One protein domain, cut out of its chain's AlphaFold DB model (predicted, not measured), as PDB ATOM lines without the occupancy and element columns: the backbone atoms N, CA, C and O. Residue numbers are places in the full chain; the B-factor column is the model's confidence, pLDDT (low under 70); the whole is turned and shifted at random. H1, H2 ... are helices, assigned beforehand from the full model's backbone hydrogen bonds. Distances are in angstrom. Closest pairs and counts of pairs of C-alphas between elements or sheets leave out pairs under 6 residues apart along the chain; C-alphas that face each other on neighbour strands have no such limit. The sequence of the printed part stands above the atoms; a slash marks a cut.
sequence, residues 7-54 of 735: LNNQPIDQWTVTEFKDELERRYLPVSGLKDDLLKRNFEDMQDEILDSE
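Overview. This is residues 7 to 54 of the 735 residues of the protein "Hypothetical protein" of Miscanthus lutarioriparius (UniProt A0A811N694). One long helix, H2, reaches out as an arm from a small head made of the shorter helix H1 and the loops before and after it. Residues 35 to 54, which belong to H2, stick out free, and this arm makes the length of the whole. The printed part has 48 residues with two named helices, H1 then H2 along the chain, and no named strand; the class is all helix. It is loose, with a radius of gyration of the C-alphas of 13.7 A, and elongated, spanning 43 by 23 by 13 A.

Along the chain. The longest helix, H2, holds residues 34 to 54 and measures 30.7 A from first to last C-alpha. It begins with C-alpha 34 at (-37.067, 9.267, 19.534) and ends with C-alpha 54 at (-11.428, 25.565, 14.854). H1 holds residues 17 to 26, with C-alpha 17 at (-44.660, 18.088, 17.394), and measures 14.1 A. Residues 7 to 16 come before H1 and belong to no named element.

Arrangement. H2 stands free over residues 35 to 54: no C-alpha 8 or more residues away along the chain comes within 10 A of theirs. H1 and H2 are apart, with no C-alpha of the one within 8 A of the other. A short link of 7 residues joins them. In H1 every O i to N i+4 pair is within hydrogen-bond range; in H2 it is 15 of 17.

Size, cuts and confidence. The two C-alphas farthest apart are those of Arg 26 and Glu 54, at 43.0 A. The C-alphas of Leu 7 and Glu 54, the first and last printed, are 34.0 A apart. The printed part has no cut. Its mean pLDDT is 83.8, with a mean of 94 in H1 and 75 in H2; residues 39, 46, 53 and 54 are under 70.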
ATOM      1  N   LEU A   7     -40.655  13.948   5.174       89.56
ATOM      2  CA  LEU A   7     -41.632  12.968   5.641       89.56
ATOM      3  C   LEU A   7     -42.994  13.309   5.022       89.56
ATOM      4  O   LEU A   7     -43.406  14.458   5.041       89.56
ATOM      5  N   ASN A   8     -43.690  12.334   4.429       89.12
ATOM      6  CA  ASN A   8     -45.007  12.532   3.791       89.12
ATOM      7  C   ASN A   8     -45.094  13.750   2.829       89.12
ATOM      8  O   ASN A   8     -46.097  14.455   2.797       89.12
ATOM      9  N   ASN A   9     -44.037  13.998   2.042       92.00
ATOM     10  CA  ASN A   9     -43.863  15.160   1.147       92.00
ATOM     11  C   ASN A   9     -43.663  16.535   1.831       92.00
ATOM     12  O   ASN A   9     -43.527  17.533   1.127       92.00
ATOM     13  N   GLN A  10     -43.554  16.593   3.162       90.44
ATOM     14  CA  GLN A  10     -43.301  17.804   3.952       90.44
ATOM     15  C   GLN A  10     -41.937  17.701   4.678       90.44
ATOM     16  O   GLN A  10     -41.681  16.698   5.354       90.44
ATOM     17  N   PRO A  11     -41.022  18.680   4.534       92.50
ATOM     18  CA  PRO A  11     -39.752  18.704   5.270       92.50
ATOM     19  C   PRO A  11     -39.980  18.625   6.783       92.50
ATOM     20  O   PRO A  11     -40.888  19.286   7.281       92.50
ATOM     21  N   ILE A  12     -39.182  17.838   7.519       90.44
ATOM     22  CA  ILE A  12     -39.370  17.630   8.973       90.44
ATOM     23  C   ILE A  12     -39.375  18.952   9.767       90.44
ATOM     24  O   ILE A  12     -40.118  19.066  10.737       90.44
ATOM     25  N   ASP A  13     -38.647  19.976   9.310       89.75
ATOM     26  CA  ASP A  13     -38.651  21.332   9.880       89.75
ATOM     27  C   ASP A  13     -40.013  22.058   9.836       89.75
ATOM     28  O   ASP A  13     -40.197  23.060  10.525       89.75
ATOM     29  N   GLN A  14     -40.981  21.550   9.066       92.81
ATOM     30  CA  GLN A  14     -42.316  22.131   8.896       92.81
ATOM     31  C   GLN A  14     -43.427  21.366   9.633       92.81
ATOM     32  O   GLN A  14     -44.595  21.709   9.465       92.81
ATOM     33  N   TRP A  15     -43.109  20.318  10.396       94.56
ATOM     34  CA  TRP A  15     -44.103  19.548  11.155       94.56
ATOM     35  C   TRP A  15     -44.292  20.117  12.564       94.56
ATOM     36  O   TRP A  15     -43.312  20.390  13.258       94.56
ATOM     37  N   THR A  16     -45.534  20.213  13.054       94.56
ATOM     38  CA  THR A  16     -45.742  20.392  14.500       94.56
ATOM     39  C   THR A  16     -45.393  19.108  15.256       94.56
ATOM     40  O   THR A  16     -45.493  18.000  14.726       94.56
ATOM     41  N   VAL A  17     -45.015  19.236  16.533       89.75
ATOM     42  CA  VAL A  17     -44.660  18.088  17.394       89.75
ATOM     43  C   VAL A  17     -45.806  17.069  17.493       89.75
ATOM     44  O   VAL A  17     -45.555  15.866  17.541       89.75
ATOM     45  N   THR A  18     -47.054  17.542  17.478       93.81
ATOM     46  CA  THR A  18     -48.271  16.719  17.408       93.81
ATOM     47  C   THR A  18     -48.366  15.942  16.100       93.81
ATOM     48  O   THR A  18     -48.377  14.718  16.139       93.81
ATOM     49  N   GLU A  19     -48.342  16.613  14.944       94.94
ATOM     50  CA  GLU A  19     -48.455  15.933  13.644       94.94
ATOM     51  C   GLU A  19     -47.306  14.937  13.428       94.94
ATOM     52  O   GLU A  19     -47.520  13.845  12.907       94.94
ATOM     53  N   PHE A  20     -46.089  15.288  13.857       93.94
ATOM     54  CA  PHE A  20     -44.918  14.419  13.744       93.94
ATOM     55  C   PHE A  20     -45.067  13.163  14.610       93.94
ATOM     56  O   PHE A  20     -44.794  12.060  14.140       93.94
ATOM     57  N   LYS A  21     -45.559  13.305  15.850       93.44
ATOM     58  CA  LYS A  21     -45.902  12.162  16.706       93.44
ATOM     59  C   LYS A  21     -46.986  11.299  16.057       93.44
ATOM     60  O   LYS A  21     -46.818  10.084  15.993       93.44
ATOM     61  N   ASP A  22     -48.059  11.910  15.571       95.12
ATOM     62  CA  ASP A  22     -49.213  11.199  15.019       95.12
ATOM     63  C   ASP A  22     -48.851  10.453  13.719       95.12
ATOM     64  O   ASP A  22     -49.303   9.331  13.504       95.12
ATOM     65  N   GLU A  23     -47.965  11.003  12.880       95.06
ATOM     66  CA  GLU A  23     -47.429  10.327  11.689       95.06
ATOM     67  C   GLU A  23     -46.484   9.166  12.036       95.06
ATOM     68  O   GLU A  23     -46.490   8.144  11.346       95.06
ATOM     69  N   LEU A  24     -45.679   9.288  13.096       93.44
ATOM     70  CA  LEU A  24     -44.843   8.187  13.586       93.44
ATOM     71  C   LEU A  24     -45.702   7.059  14.171       93.44
ATOM     72  O   LEU A  24     -45.484   5.893  13.841       93.44
ATOM     73  N   GLU A  25     -46.728   7.405  14.949       95.12
ATOM     74  CA  GLU A  25     -47.705   6.464  15.505       95.12
ATOM     75  C   GLU A  25     -48.503   5.770  14.383       95.12
ATOM     76  O   GLU A  25     -48.599   4.543  14.363       95.12
ATOM     77  N   ARG A  26     -48.934   6.514  13.350       95.69
ATOM     78  CA  ARG A  26     -49.564   5.979  12.122       95.69
ATOM     79  C   ARG A  26     -48.648   5.043  11.322       95.69
ATOM     80  O   ARG A  26     -49.139   4.184  10.588       95.69
ATOM     81  N   ARG A  27     -47.326   5.197  11.442       94.81
ATOM     82  CA  ARG A  27     -46.305   4.315  10.843       94.81
ATOM     83  C   ARG A  27     -45.892   3.152  11.757       94.81
ATOM     84  O   ARG A  27     -45.033   2.374  11.352       94.81
ATOM     85  N   TYR A  28     -46.475   3.029  12.953       92.56
ATOM     86  CA  TYR A  28     -46.059   2.092  14.006       92.56
ATOM     87  C   TYR A  28     -44.575   2.227  14.403       92.56
ATOM     88  O   TYR A  28     -43.947   1.270  14.856       92.56
ATOM     89  N   LEU A  29     -44.001   3.423  14.236       88.88
ATOM     90  CA  LEU A  29     -42.639   3.727  14.665       88.88
ATOM     91  C   LEU A  29     -42.649   4.077  16.163       88.88
ATOM     92  O   LEU A  29     -43.458   4.906  16.587       88.88
ATOM     93  N   PRO A  30     -41.771   3.473  16.986       83.00
ATOM     94  CA  PRO A  30     -41.763   3.715  18.423       83.00
ATOM     95  C   PRO A  30     -41.366   5.166  18.730       83.00
ATOM     96  O   PRO A  30     -40.228   5.577  18.530       83.00
ATOM     97  N   VAL A  31     -42.317   5.940  19.261       82.69
ATOM     98  CA  VAL A  31     -42.087   7.320  19.734       82.69
ATOM     99  C   VAL A  31     -41.184   7.329  20.986       82.69
ATOM    100  O   VAL A  31     -40.470   8.296  21.250       82.69
ATOM    101  N   SER A  32     -41.166   6.227  21.744       78.69
ATOM    102  CA  SER A  32     -40.213   5.967  22.829       78.69
ATOM    103  C   SER A  32     -38.778   5.866  22.299       78.69
ATOM    104  O   SER A  32     -38.508   5.039  21.431       78.69
ATOM    105  N   GLY A  33     -37.860   6.661  22.851       78.00
ATOM    106  CA  GLY A  33     -36.464   6.749  22.408       78.00
ATOM    107  C   GLY A  33     -36.213   7.832  21.355       78.00
ATOM    108  O   GLY A  33     -35.136   8.412  21.341       78.00
ATOM    109  N   LEU A  34     -37.218   8.224  20.559       78.56
ATOM    110  CA  LEU A  34     -37.067   9.267  19.534       78.56
ATOM    111  C   LEU A  34     -36.609  10.617  20.116       78.56
ATOM    112  O   LEU A  34     -35.815  11.324  19.501       78.56
ATOM    113  N   LYS A  35     -37.095  10.977  21.312       77.38
ATOM    114  CA  LYS A  35     -36.643  12.177  22.031       77.38
ATOM    115  C   LYS A  35     -35.153  12.093  22.375       77.38
ATOM    116  O   LYS A  35     -34.453  13.095  22.276       77.38
ATOM    117  N   ASP A  36     -34.688  10.914  22.767       75.75
ATOM    118  CA  ASP A  36     -33.317  10.678  23.208       75.75
ATOM    119  C   ASP A  36     -32.367  10.596  22.003       75.75
ATOM    120  O   ASP A  36     -31.299  11.197  22.041       75.75
ATOM    121  N   ASP A  37     -32.797   9.986  20.892       80.06
ATOM    122  CA  ASP A  37     -32.102  10.019  19.598       80.06
ATOM    123  C   ASP A  37     -32.036  11.435  19.000       80.06
ATOM    124  O   ASP A  37     -31.022  11.816  18.417       80.06
ATOM    125  N   LEU A  38     -33.094  12.242  19.151       78.88
ATOM    126  CA  LEU A  38     -33.112  13.636  18.696       78.88
ATOM    127  C   LEU A  38     -32.206  14.523  19.560       78.88
ATOM    128  O   LEU A  38     -31.455  15.329  19.014       78.88
ATOM    129  N   LEU A  39     -32.236  14.358  20.887       68.00
ATOM    130  CA  LEU A  39     -31.310  15.030  21.806       68.00
ATOM    131  C   LEU A  39     -29.863  14.622  21.526       68.00
ATOM    132  O   LEU A  39     -28.993  15.486  21.465       68.00
ATOM    133  N   LYS A  40     -29.617  13.327  21.307       84.00
ATOM    134  CA  LYS A  40     -28.306  12.795  20.947       84.00
ATOM    135  C   LYS A  40     -27.811  13.392  19.631       84.00
ATOM    136  O   LYS A  40     -26.705  13.913  19.622       84.00
ATOM    137  N   ARG A  41     -28.625  13.395  18.567       82.25
ATOM    138  CA  ARG A  41     -28.223  13.983  17.280       82.25
ATOM    139  C   ARG A  41     -27.926  15.474  17.403       82.25
ATOM    140  O   ARG A  41     -26.873  15.886  16.958       82.25
ATOM    141  N   ASN A  42     -28.760  16.257  18.095       71.12
ATOM    142  CA  ASN A  42     -28.446  17.672  18.355       71.12
ATOM    143  C   ASN A  42     -27.120  17.836  19.125       71.12
ATOM    144  O   ASN A  42     -26.381  18.784  18.888       71.12
ATOM    145  N   PHE A  43     -26.807  16.928  20.054       73.69
ATOM    146  CA  PHE A  43     -25.555  16.951  20.815       73.69
ATOM    147  C   PHE A  43     -24.336  16.476  20.001       73.69
ATOM    148  O   PHE A  43     -23.212  16.850  20.324       73.69
ATOM    149  N   GLU A  44     -24.543  15.675  18.956       82.81
ATOM    150  CA  GLU A  44     -23.532  15.304  17.958       82.81
ATOM    151  C   GLU A  44     -23.329  16.464  16.960       82.81
ATOM    152  O   GLU A  44     -22.221  16.982  16.872       82.81
ATOM    153  N   ASP A  45     -24.401  16.989  16.352       77.50
ATOM    154  CA  ASP A  45     -24.388  18.140  15.431       77.50
ATOM    155  C   ASP A  45     -23.708  19.383  16.057       77.50
ATOM    156  O   ASP A  45     -22.863  20.017  15.425       77.50
ATOM    157  N   MET A  46     -24.013  19.712  17.324       67.44
ATOM    158  CA  MET A  46     -23.364  20.821  18.047       67.44
ATOM    159  C   MET A  46     -21.882  20.566  18.366       67.44
ATOM    160  O   MET A  46     -21.125  21.522  18.522       67.44
ATOM    161  N   GLN A  47     -21.448  19.309  18.510       80.44
ATOM    162  CA  GLN A  47     -20.025  18.999  18.690       80.44
ATOM    163  C   GLN A  47     -19.275  19.105  17.363       80.44
ATOM    164  O   GLN A  47     -18.195  19.691  17.338       80.44
ATOM    165  N   ASP A  48     -19.860  18.607  16.275       75.12
ATOM    166  CA  ASP A  48     -19.261  18.678  14.944       75.12
ATOM    167  C   ASP A  48     -19.154  20.138  14.459       75.12
ATOM    168  O   ASP A  48     -18.096  20.530  13.970       75.12
ATOM    169  N   GLU A  49     -20.160  20.995  14.706       73.31
ATOM    170  CA  GLU A  49     -20.069  22.441  14.420       73.31
ATOM    171  C   GLU A  49     -18.919  23.118  15.194       73.31
ATOM    172  O   GLU A  49     -18.160  23.907  14.624       73.31
ATOM    173  N   ILE A  50     -18.740  22.787  16.480       74.81
ATOM    174  CA  ILE A  50     -17.633  23.317  17.290       74.81
ATOM    175  C   ILE A  50     -16.280  22.832  16.748       74.81
ATOM    176  O   ILE A  50     -15.366  23.645  16.589       74.81
ATOM    177  N   LEU A  51     -16.147  21.541  16.433       74.75
ATOM    178  CA  LEU A  51     -14.894  20.932  15.976       74.75
ATOM    179  C   LEU A  51     -14.468  21.423  14.582       74.75
ATOM    180  O   LEU A  51     -13.291  21.737  14.385       74.75
ATOM    181  N   ASP A  52     -15.403  21.569  13.639       73.25
ATOM    182  CA  ASP A  52     -15.112  22.128  12.311       73.25
ATOM    183  C   ASP A  52     -14.780  23.633  12.374       73.25
ATOM    184  O   ASP A  52     -14.007  24.134  11.546       73.25
ATOM    185  N   SER A  53     -15.299  24.367  13.371       60.09
ATOM    186  CA  SER A  53     -15.050  25.811  13.510       60.09
ATOM    187  C   SER A  53     -13.585  26.167  13.812       60.09
ATOM    188  O   SER A  53     -13.084  27.174  13.301       60.09
ATOM    189  N   GLU A  54     -12.853  25.331  14.564       56.88
ATOM    190  CA  GLU A  54     -11.428  25.565  14.854       56.88
ATOM    191  C   GLU A  54     -10.516  25.283  13.641       56.88
ATOM    192  O   GLU A  54      -9.397  25.797  13.562       56.88
TER     193      GLU A  54